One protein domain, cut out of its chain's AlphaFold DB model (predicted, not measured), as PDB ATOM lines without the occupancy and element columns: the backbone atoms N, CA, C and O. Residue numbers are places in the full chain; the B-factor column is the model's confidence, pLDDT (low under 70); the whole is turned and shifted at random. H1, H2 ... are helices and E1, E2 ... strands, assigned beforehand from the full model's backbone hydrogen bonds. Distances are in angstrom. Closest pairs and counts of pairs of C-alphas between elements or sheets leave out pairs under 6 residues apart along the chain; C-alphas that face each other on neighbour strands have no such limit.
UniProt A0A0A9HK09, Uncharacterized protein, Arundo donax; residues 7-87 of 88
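This is residues 7 to 87 of the 88 residues of an uncharacterized protein of Arundo donax (UniProt A0A0A9HK09). A twisted sheet of four antiparallel strands, in the order E4, E1, E5, E6, has H1 packed over one face at its E4 side, while E1 and E4 continue past a sharp bend into a small second sheet, the hairpin of E2 and E3, at the far end of the longest span. The short helices H2 and H3 graze the larger sheet. The printed part has 81 residues, with three named helices and six named strands, in the order E1, E2, E3, E4, H1, E5, H2, E6, H3; the class is mixed, helices and strands. It is compact, with a radius of gyration of the C-alphas of 12.5 A and spans of 37 by 25 by 19 A.

In the larger sheet, the edge strand E4, residues 30 to 37, is antiparallel to E1, residues 7 to 13; N 9 and O 34 are 2.8 A apart, within hydrogen-bond range. E5, residues 63 to 65, is E1's antiparallel neighbour on the other side, with N 12 and O 63 at 2.8 A. The edge strand E6, residues 75 to 77, is antiparallel to E5, with N 64 and O 76 at 2.8 A. From edge to edge the strands' lines turn by 98 degrees. H1, residues 43 to 52, is on this sheet at a height of 10.1 A, over E4 and only just not over E1; the closest C-alphas of E4 and H1, those of Ser 34 and His 49, are 7.8 A apart. E4, H1 and E5 form a split strand-helix-strand unit, two strands running the same way with E1 between them, and its crossover is right-handed. H3, residues 81 to 85, only grazes the sheet and is close to H1 but not clearly touching it, with the C-alphas of Leu 43 and Asp 81 closest at 5.5 A. E1 runs on into E2, residues 16 to 19, at 94 degrees. E2 and E3, residues 24 to 27, form a hairpin, with N 18 and O 25 at 2.8 A. H2, residues 71 to 74, grazes the larger sheet; the closest C-alphas of E3 and H2, those of Met 24 and Asp 72, are 6.2 A apart. Every O i to N i+4 pair is within hydrogen-bond range in H1 and H3; H2 is too short for one.

E4 measures 22.3 A from first to last C-alpha, E1 18.5 A and H1 14.2 A. E1 begins at C-alpha 7 (554.478, 592.988, 470.957), and H3 ends at C-alpha 85 (558.345, 597.242, 458.920).

The C-alphas of Gly 21 and Asp 39, the two farthest apart, are 37.8 A apart. The printed part has no cut and no long link. Mean pLDDT of the printed part is 71.7, with 26 residues under 70, among them residues 53 to 61 and 81 to 87.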
ATOM      1  N   LEU A   7     553.088 593.379 470.855       71.75
ATOM      2  CA  LEU A   7     554.478 592.988 470.957       71.75
ATOM      3  C   LEU A   7     555.079 593.661 472.190       71.75
ATOM      4  O   LEU A   7     555.046 594.882 472.336       71.75
ATOM      5  N   ALA A   8     555.612 592.850 473.104       69.62
ATOM      6  CA  ALA A   8     556.371 593.362 474.234       69.62
ATOM      7  C   ALA A   8     557.774 593.732 473.762       69.62
ATOM      8  O   ALA A   8     558.592 592.867 473.438       69.62
ATOM      9  N   ILE A   9     558.032 595.027 473.720       70.62
ATOM     10  CA  ILE A   9     559.258 595.588 473.201       70.62
ATOM     11  C   ILE A   9     560.163 595.970 474.352       70.62
ATOM     12  O   ILE A   9     559.803 596.797 475.185       70.62
ATOM     13  N   ARG A  10     561.360 595.384 474.383       75.88
ATOM     14  CA  ARG A  10     562.428 595.798 475.290       75.88
ATOM     15  C   ARG A  10     563.372 596.734 474.564       75.88
ATOM     16  O   ARG A  10     564.153 596.285 473.729       75.88
ATOM     17  N   PHE A  11     563.322 598.006 474.917       73.31
ATOM     18  CA  PHE A  11     564.255 599.010 474.435       73.31
ATOM     19  C   PHE A  11     565.411 599.159 475.410       73.31
ATOM     20  O   PHE A  11     565.237 599.064 476.622       73.31
ATOM     21  N   ARG A  12     566.595 599.407 474.870       76.44
ATOM     22  CA  ARG A  12     567.820 599.704 475.600       76.44
ATOM     23  C   ARG A  12     568.409 600.982 475.021       76.44
ATOM     24  O   ARG A  12     568.569 601.076 473.802       76.44
ATOM     25  N   TYR A  13     568.711 601.955 475.869       75.06
ATOM     26  CA  TYR A  13     569.231 603.257 475.458       75.06
ATOM     27  C   TYR A  13     570.316 603.758 476.423       75.06
ATOM     28  O   TYR A  13     570.325 603.434 477.612       75.06
ATOM     29  N   GLY A  14     571.263 604.532 475.889       70.50
ATOM     30  CA  GLY A  14     572.300 605.210 476.678       70.50
ATOM     31  C   GLY A  14     573.364 604.309 477.321       70.50
ATOM     32  O   GLY A  14     574.151 604.801 478.118       70.50
ATOM     33  N   GLY A  15     573.393 603.013 477.007       74.56
ATOM     34  CA  GLY A  15     574.384 602.061 477.525       74.56
ATOM     35  C   GLY A  15     575.379 601.557 476.499       74.56
ATOM     36  O   GLY A  15     575.161 601.664 475.293       74.56
ATOM     37  N   GLU A  16     576.434 600.927 477.004       76.38
ATOM     38  CA  GLU A  16     577.469 600.278 476.208       76.38
ATOM     39  C   GLU A  16     577.290 598.760 476.179       76.38
ATOM     40  O   GLU A  16     576.896 598.117 477.161       76.38
ATOM     41  N   PHE A  17     577.606 598.180 475.022       75.56
ATOM     42  CA  PHE A  17     577.682 596.738 474.840       75.56
ATOM     43  C   PHE A  17     579.119 596.288 475.063       75.56
ATOM     44  O   PHE A  17     579.998 596.527 474.237       75.56
ATOM     45  N   LEU A  18     579.347 595.614 476.182       78.81
ATOM     46  CA  LEU A  18     580.635 595.056 476.556       78.81
ATOM     47  C   LEU A  18     580.654 593.574 476.201       78.81
ATOM     48  O   LEU A  18     579.824 592.795 476.670       78.81
ATOM     49  N   PHE A  19     581.586 593.174 475.345       78.00
ATOM     50  CA  PHE A  19     581.777 591.770 475.012       78.00
ATOM     51  C   PHE A  19     582.900 591.192 475.871       78.00
ATOM     52  O   PHE A  19     584.067 591.508 475.663       78.00
ATOM     53  N   ASP A  20     582.549 590.325 476.820       79.69
ATOM     54  CA  ASP A  20     583.501 589.720 477.768       79.69
ATOM     55  C   ASP A  20     584.172 588.445 477.200       79.69
ATOM     56  O   ASP A  20     584.716 587.616 477.917       79.69
ATOM     57  N   GLY A  21     584.084 588.210 475.886       73.12
ATOM     58  CA  GLY A  21     584.614 587.004 475.233       73.12
ATOM     59  C   GLY A  21     583.665 585.799 475.255       73.12
ATOM     60  O   GLY A  21     583.668 585.015 474.311       73.12
ATOM     61  N   ASN A  22     582.814 585.673 476.280       75.69
ATOM     62  CA  ASN A  22     581.845 584.573 476.405       75.69
ATOM     63  C   ASN A  22     580.379 585.022 476.260       75.69
ATOM     64  O   ASN A  22     579.514 584.225 475.898       75.69
ATOM     65  N   LYS A  23     580.073 586.293 476.556       75.44
ATOM     66  CA  LYS A  23     578.719 586.852 476.466       75.44
ATOM     67  C   LYS A  23     578.759 588.368 476.270       75.44
ATOM     68  O   LYS A  23     579.686 589.037 476.721       75.44
ATOM     69  N   MET A  24     577.730 588.902 475.618       77.06
ATOM     70  CA  MET A  24     577.507 590.340 475.501       77.06
ATOM     71  C   MET A  24     576.763 590.849 476.746       77.06
ATOM     72  O   MET A  24     575.680 590.357 477.077       77.06
ATOM     73  N   HIS A  25     577.356 591.813 477.441       77.12
ATOM     74  CA  HIS A  25     576.810 592.493 478.607       77.12
ATOM     75  C   HIS A  25     576.379 593.906 478.220       77.12
ATOM     76  O   HIS A  25     577.120 594.629 477.565       77.12
ATOM     77  N   TYR A  26     575.181 594.301 478.641       75.88
ATOM     78  CA  TYR A  26     574.734 595.685 478.538       75.88
ATOM     79  C   TYR A  26     575.025 596.392 479.860       75.88
ATOM     80  O   TYR A  26     574.492 595.973 480.889       75.88
ATOM     81  N   VAL A  27     575.887 597.408 479.852       74.62
ATOM     82  CA  VAL A  27     576.333 598.105 481.070       74.62
ATOM     83  C   VAL A  27     576.164 599.611 480.895       74.62
ATOM     84  O   VAL A  27     576.465 600.163 479.842       74.62
ATOM     85  N   GLY A  28     575.657 600.278 481.933       73.19
ATOM     86  CA  GLY A  28     575.525 601.740 481.966       73.19
ATOM     87  C   GLY A  28     574.318 602.310 481.220       73.19
ATOM     88  O   GLY A  28     574.104 603.514 481.286       73.19
ATOM     89  N   GLY A  29     573.515 601.476 480.556       77.12
ATOM     90  CA  GLY A  29     572.285 601.917 479.902       77.12
ATOM     91  C   GLY A  29     571.041 601.672 480.726       77.12
ATOM     92  O   GLY A  29     571.043 600.899 481.685       77.12
ATOM     93  N   ALA A  30     569.959 602.292 480.290       75.31
ATOM     94  CA  ALA A  30     568.634 602.031 480.810       75.31
ATOM     95  C   ALA A  30     567.868 601.119 479.850       75.31
ATOM     96  O   ALA A  30     568.071 601.137 478.632       75.31
ATOM     97  N   GLU A  31     567.004 600.282 480.419       72.81
ATOM     98  CA  GLU A  31     566.079 599.455 479.660       72.81
ATOM     99  C   GLU A  31     564.635 599.839 479.977       72.81
ATOM    100  O   GLU A  31     564.271 600.037 481.135       72.81
ATOM    101  N   GLY A  32     563.827 599.967 478.930       73.12
ATOM    102  CA  GLY A  32     562.395 600.218 478.999       73.12
ATOM    103  C   GLY A  32     561.634 599.058 478.373       73.12
ATOM    104  O   GLY A  32     562.119 598.425 477.433       73.12
ATOM    105  N   ILE A  33     560.445 598.764 478.893       73.31
ATOM    106  CA  ILE A  33     559.530 597.793 478.289       73.31
ATOM    107  C   ILE A  33     558.268 598.542 477.888       73.31
ATOM    108  O   ILE A  33     557.615 599.118 478.755       73.31
ATOM    109  N   SER A  34     557.912 598.507 476.607       71.00
ATOM    110  CA  SER A  34     556.627 599.026 476.129       71.00
ATOM    111  C   SER A  34     555.873 597.936 475.394       71.00
ATOM    112  O   SER A  34     556.463 597.084 474.733       71.00
ATOM    113  N   HIS A  35     554.555 597.938 475.529       74.25
ATOM    114  CA  HIS A  35     553.683 597.021 474.811       74.25
ATOM    115  C   HIS A  35     553.011 597.811 473.695       74.25
ATOM    116  O   HIS A  35     552.097 598.584 473.967       74.25
ATOM    117  N   ILE A  36     553.486 597.632 472.465       74.88
ATOM    118  CA  ILE A  36     552.957 598.324 471.283       74.88
ATOM    119  C   ILE A  36     552.325 597.280 470.367       74.88
ATOM    120  O   ILE A  36     552.772 596.131 470.312       74.88
ATOM    121  N   GLU A  37     551.250 597.652 469.686       75.19
ATOM    122  CA  GLU A  37     550.621 596.773 468.703       75.19
ATOM    123  C   GLU A  37     551.507 596.655 467.460       75.19
ATOM    124  O   GLU A  37     552.104 597.638 467.031       75.19
ATOM    125  N   ARG A  38     551.608 595.455 466.878       70.25
ATOM    126  CA  ARG A  38     552.449 595.210 465.686       70.25
ATOM    127  C   ARG A  38     552.096 596.117 464.506       70.25
ATOM    128  O   ARG A  38     552.983 596.550 463.785       70.25
ATOM    129  N   ASP A  39     550.815 596.439 464.373       70.75
ATOM    130  CA  ASP A  39     550.286 597.346 463.351       70.75
ATOM    131  C   ASP A  39     550.668 598.820 463.604       70.75
ATOM    132  O   ASP A  39     550.847 599.599 462.672       70.75
ATOM    133  N   LEU A  40     550.869 599.192 464.873       70.88
ATOM    134  CA  LEU A  40     551.208 600.551 465.312       70.88
ATOM    135  C   LEU A  40     552.717 600.746 465.531       70.88
ATOM    136  O   LEU A  40     553.158 601.772 466.048       70.88
ATOM    137  N   ILE A  41     553.530 599.761 465.152       74.19
ATOM    138  CA  ILE A  41     554.979 599.814 465.309       74.19
ATOM    139  C   ILE A  41     555.561 600.802 464.296       74.19
ATOM    140  O   ILE A  41     555.605 600.582 463.089       74.19
ATOM    141  N   SER A  42     555.988 601.955 464.794       72.50
ATOM    142  CA  SER A  42     556.623 603.001 463.997       72.50
ATOM    143  C   SER A  42     557.708 603.675 464.817       72.50
ATOM    144  O   SER A  42     557.587 603.807 466.034       72.50
ATOM    145  N   LEU A  43     558.786 604.090 464.153       75.69
ATOM    146  CA  LEU A  43     559.897 604.765 464.816       75.69
ATOM    147  C   LEU A  43     559.435 606.025 465.577       75.69
ATOM    148  O   LEU A  43     559.806 606.150 466.746       75.69
ATOM    149  N   PRO A  44     558.571 606.900 465.013       75.31
ATOM    150  CA  PRO A  44     558.005 608.018 465.764       75.31
ATOM    151  C   PRO A  44     557.132 607.591 466.949       75.31
ATOM    152  O   PRO A  44     557.237 608.226 467.988       75.31
ATOM    153  N   GLU A  45     556.336 606.519 466.844       79.12
ATOM    154  CA  GLU A  45     555.520 606.033 467.972       79.12
ATOM    155  C   GLU A  45     556.393 605.552 469.125       79.12
ATOM    156  O   GLU A  45     556.157 605.886 470.276       79.12
ATOM    157  N   ILE A  46     557.452 604.803 468.823       75.06
ATOM    158  CA  ILE A  46     558.395 604.322 469.835       75.06
ATOM    159  C   ILE A  46     559.086 605.501 470.528       75.06
ATOM    160  O   ILE A  46     559.209 605.516 471.752       75.06
ATOM    161  N   VAL A  47     559.540 606.483 469.745       75.19
ATOM    162  CA  VAL A  47     560.180 607.699 470.257       75.19
ATOM    163  C   VAL A  47     559.209 608.511 471.115       75.19
ATOM    164  O   VAL A  47     559.598 608.945 472.197       75.19
ATOM    165  N   ASP A  48     557.962 608.681 470.678       76.19
ATOM    166  CA  ASP A  48     556.920 609.393 471.423       76.19
ATOM    167  C   ASP A  48     556.595 608.680 472.742       76.19
ATOM    168  O   ASP A  48     556.619 609.301 473.800       76.19
ATOM    169  N   HIS A  49     556.452 607.353 472.713       76.44
ATOM    170  CA  HIS A  49     556.196 606.541 473.903       76.44
ATOM    171  C   HIS A  49     557.333 606.618 474.928       76.44
ATOM    172  O   HIS A  49     557.102 606.624 476.137       76.44
ATOM    173  N   LEU A  50     558.582 606.659 474.460       73.62
ATOM    174  CA  LEU A  50     559.756 606.815 475.318       73.62
ATOM    175  C   LEU A  50     559.835 608.226 475.896       73.62
ATOM    176  O   LEU A  50     560.107 608.382 477.087       73.62
ATOM    177  N   LYS A  51     559.531 609.235 475.079       73.62
ATOM    178  CA  LYS A  51     559.478 610.633 475.497       73.62
ATOM    179  C   LYS A  51     558.386 610.876 476.540       73.62
ATOM    180  O   LYS A  51     558.650 611.556 477.529       73.62
ATOM    181  N   ASP A  52     557.209 610.275 476.370       74.25
ATOM    182  CA  ASP A  52     556.120 610.286 477.357       74.25
ATOM    183  C   ASP A  52     556.552 609.628 478.678       74.25
ATOM    184  O   ASP A  52     556.281 610.139 479.764       74.25
ATOM    185  N   HIS A  53     557.365 608.571 478.597       69.94
ATOM    186  CA  HIS A  53     557.977 607.930 479.764       69.94
ATOM    187  C   HIS A  53     559.117 608.747 480.410       69.94
ATOM    188  O   HIS A  53     559.717 608.298 481.389       69.94
ATOM    189  N   GLY A  54     559.439 609.936 479.885       62.44
ATOM    190  CA  GLY A  54     560.513 610.801 480.379       62.44
ATOM    191  C   GLY A  54     561.911 610.395 479.908       62.44
ATOM    192  O   GLY A  54     562.906 610.827 480.492       62.44
ATOM    193  N   VAL A  55     561.999 609.561 478.873       63.50
ATOM    194  CA  VAL A  55     563.257 609.175 478.241       63.50
ATOM    195  C   VAL A  55     563.502 610.081 477.043       63.50
ATOM    196  O   VAL A  55     562.895 609.919 475.986       63.50
ATOM    197  N   ASP A  56     564.417 611.030 477.206       61.78
ATOM    198  CA  ASP A  56     564.886 611.843 476.092       61.78
ATOM    199  C   ASP A  56     565.810 610.998 475.206       61.78
ATOM    200  O   ASP A  56     566.906 610.604 475.605       61.78
ATOM    201  N   VAL A  57     565.314 610.642 474.025       64.19
ATOM    202  CA  VAL A  57     566.023 609.817 473.038       64.19
ATOM    203  C   VAL A  57     566.639 610.661 471.919       64.19
ATOM    204  O   VAL A  57     567.115 610.103 470.930       64.19
ATOM    205  N   GLU A  58     566.656 611.995 472.052       58.41
ATOM    206  CA  GLU A  58     567.268 612.881 471.059       58.41
ATOM    207  C   GLU A  58     568.774 612.590 470.950       58.41
ATOM    208  O   GLU A  58     569.580 612.906 471.822       58.41
ATOM    209  N   GLY A  59     569.159 611.935 469.850       59.34
ATOM    210  CA  GLY A  59     570.545 611.550 469.572       59.34
ATOM    211  C   GLY A  59     571.011 610.252 470.239       59.34
ATOM    212  O   GLY A  59     572.191 609.914 470.124       59.34
ATOM    213  N   ILE A  60     570.123 609.499 470.899       66.31
ATOM    214  CA  ILE A  60     570.462 608.209 471.512       66.31
ATOM    215  C   ILE A  60     570.069 607.061 470.581       66.31
ATOM    216  O   ILE A  60     568.940 606.975 470.104       66.31
ATOM    217  N   LEU A  61     571.003 606.134 470.355       69.44
ATOM    218  CA  LEU A  61     570.744 604.933 469.566       69.44
ATOM    219  C   LEU A  61     569.833 603.973 470.348       69.44
ATOM    220  O   LEU A  61     570.232 603.365 471.349       69.44
ATOM    221  N   LEU A  62     568.605 603.827 469.865       74.00
ATOM    222  CA  LEU A  62     567.605 602.934 470.427       74.00
ATOM    223  C   LEU A  62     567.847 601.502 469.971       74.00
ATOM    224  O   LEU A  62     567.793 601.190 468.782       74.00
ATOM    225  N   HIS A  63     568.091 600.614 470.929       77.19
ATOM    226  CA  HIS A  63     568.289 599.202 470.653       77.19
ATOM    227  C   HIS A  63     567.090 598.395 471.131       77.19
ATOM    228  O   HIS A  63     566.793 598.337 472.322       77.19
ATOM    229  N   TRP A  64     566.424 597.737 470.197       76.38
ATOM    230  CA  TRP A  64     565.346 596.803 470.452       76.38
ATOM    231  C   TRP A  64     565.910 595.409 470.732       76.38
ATOM    232  O   TRP A  64     566.697 594.907 469.937       76.38
ATOM    233  N   LEU A  65     565.444 594.720 471.777       76.00
ATOM    234  CA  LEU A  65     565.675 593.282 471.969       76.00
ATOM    235  C   LEU A  65     564.435 592.445 471.610       76.00
ATOM    236  O   LEU A  65     563.391 592.549 472.254       76.00
ATOM    237  N   LEU A  66     564.557 591.601 470.583       69.50
ATOM    238  CA  LEU A  66     563.484 590.717 470.128       69.50
ATOM    239  C   LEU A  66     563.125 589.688 471.213       69.50
ATOM    240  O   LEU A  66     564.026 589.074 471.800       69.50
ATOM    241  N   PRO A  67     561.825 589.449 471.470       65.81
ATOM    242  CA  PRO A  67     561.407 588.448 472.440       65.81
ATOM    243  C   PRO A  67     561.930 587.064 472.034       65.81
ATOM    244  O   PRO A  67     561.836 586.652 470.880       65.81
ATOM    245  N   GLY A  68     562.521 586.348 472.992       64.19
ATOM    246  CA  GLY A  68     563.090 585.015 472.769       64.19
ATOM    247  C   GLY A  68     564.509 584.992 472.191       64.19
ATOM    248  O   GLY A  68     565.075 583.909 472.057       64.19
ATOM    249  N   LYS A  69     565.118 586.148 471.898       68.75
ATOM    250  CA  LYS A  69     566.526 586.228 471.492       68.75
ATOM    251  C   LYS A  69     567.405 586.915 472.539       68.75
ATOM    252  O   LYS A  69     566.959 587.758 473.314       68.75
ATOM    253  N   GLY A  70     568.675 586.514 472.556       67.75
ATOM    254  CA  GLY A  70     569.723 587.133 473.361       67.75
ATOM    255  C   GLY A  70     570.221 588.442 472.754       67.75
ATOM    256  O   GLY A  70     569.945 588.755 471.594       67.75
ATOM    257  N   LEU A  71     570.978 589.197 473.550       70.50
ATOM    258  CA  LEU A  71     571.633 590.438 473.125       70.50
ATOM    259  C   LEU A  71     572.513 590.246 471.875       70.50
ATOM    260  O   LEU A  71     572.654 591.155 471.073       70.50
ATOM    261  N   ASP A  72     573.087 589.056 471.718       68.06
ATOM    262  CA  ASP A  72     574.012 588.681 470.651       68.06
ATOM    263  C   ASP A  72     573.360 588.546 469.264       68.06
ATOM    264  O   ASP A  72     574.028 588.758 468.257       68.06
ATOM    265  N   ASN A  73     572.069 588.199 469.192       69.12
ATOM    266  CA  ASN A  73     571.413 587.842 467.925       69.12
ATOM    267  C   ASN A  73     570.000 588.430 467.760       69.12
ATOM    268  O   ASN A  73     569.350 588.234 466.729       69.12
ATOM    269  N   GLY A  74     569.477 589.077 468.801       69.81
ATOM    270  CA  GLY A  74     568.145 589.682 468.834       69.81
ATOM    271  C   GLY A  74     568.135 591.175 469.058       69.81
ATOM    272  O   GLY A  74     567.050 591.739 469.170       69.81
ATOM    273  N   LEU A  75     569.308 591.790 469.174       75.44
ATOM    274  CA  LEU A  75     569.428 593.221 469.314       75.44
ATOM    275  C   LEU A  75     569.382 593.869 467.929       75.44
ATOM    276  O   LEU A  75     570.246 593.623 467.091       75.44
ATOM    277  N   THR A  76     568.381 594.706 467.707       73.56
ATOM    278  CA  THR A  76     568.176 595.427 466.457       73.56
ATOM    279  C   THR A  76     568.128 596.918 466.749       73.56
ATOM    280  O   THR A  76     567.371 597.366 467.605       73.56
ATOM    281  N   VAL A  77     568.936 597.703 466.042       74.56
ATOM    282  CA  VAL A  77     568.924 599.163 466.177       74.56
ATOM    283  C   VAL A  77     567.710 599.730 465.447       74.56
ATOM    284  O   VAL A  77     567.541 599.500 464.250       74.56
ATOM    285  N   LEU A  78     566.900 600.515 466.151       74.44
ATOM    286  CA  LEU A  78     565.827 601.313 465.567       74.44
ATOM    287  C   LEU A  78     566.417 602.610 465.018       74.44
ATOM    288  O   LEU A  78     566.355 603.656 465.657       74.44
ATOM    289  N   ASN A  79     567.048 602.512 463.851       68.81
ATOM    290  CA  ASN A  79     567.557 603.674 463.116       68.81
ATOM    291  C   ASN A  79     566.648 604.072 461.943       68.81
ATOM    292  O   ASN A  79     566.650 605.225 461.528       68.81
ATOM    293  N   ASP A  80     565.867 603.126 461.418       70.00
ATOM    294  CA  ASP A  80     565.040 603.313 460.227       70.00
ATOM    295  C   ASP A  80     563.648 602.712 460.434       70.00
ATOM    296  O   ASP A  80     563.517 601.594 460.935       70.00
ATOM    297  N   ASP A  81     562.611 603.378 459.923       66.38
ATOM    298  CA  ASP A  81     561.239 602.851 459.888       66.38
ATOM    299  C   ASP A  81     561.121 601.518 459.135       66.38
ATOM    300  O   ASP A  81     560.225 600.718 459.392       66.38
ATOM    301  N   LYS A  82     562.066 601.210 458.239       67.38
ATOM    302  CA  LYS A  82     562.138 599.893 457.584       67.38
ATOM    303  C   LYS A  82     562.355 598.762 458.584       67.38
ATOM    304  O   LYS A  82     561.894 597.649 458.357       67.38
ATOM    305  N   VAL A  83     563.062 599.034 459.677       65.88
ATOM    306  CA  VAL A  83     563.317 598.065 460.744       65.88
ATOM    307  C   VAL A  83     562.022 597.759 461.492       65.88
ATOM    308  O   VAL A  83     561.755 596.595 461.777       65.88
ATOM    309  N   CYS A  84     561.184 598.778 461.704       64.19
ATOM    310  CA  CYS A  84     559.820 598.636 462.210       64.19
ATOM    311  C   CYS A  84     558.952 597.814 461.241       64.19
ATOM    312  O   CYS A  84     558.246 596.910 461.670       64.19
ATOM    313  N   GLN A  85     559.075 598.032 459.926       64.50
ATOM    314  CA  GLN A  85     558.345 597.242 458.920       64.50
ATOM    315  C   GLN A  85     558.772 595.770 458.844       64.50
ATOM    316  O   GLN A  85     557.943 594.921 458.542       64.50
ATOM    317  N   TYR A  86     560.034 595.440 459.136       61.69
ATOM    318  CA  TYR A  86     560.470 594.042 459.280       61.69
ATOM    319  C   TYR A  86     559.859 593.344 460.512       61.69
ATOM    320  O   TYR A  86     560.022 592.133 460.663       61.69
ATOM    321  N   MET A  87     559.205 594.104 461.396       59.56
ATOM    322  CA  MET A  87     558.612 593.650 462.657       59.56
ATOM    323  C   MET A  87     557.074 593.717 462.673       59.56
ATOM    324  O   MET A  87     556.482 593.235 463.643       59.56
TER     325      MET A  87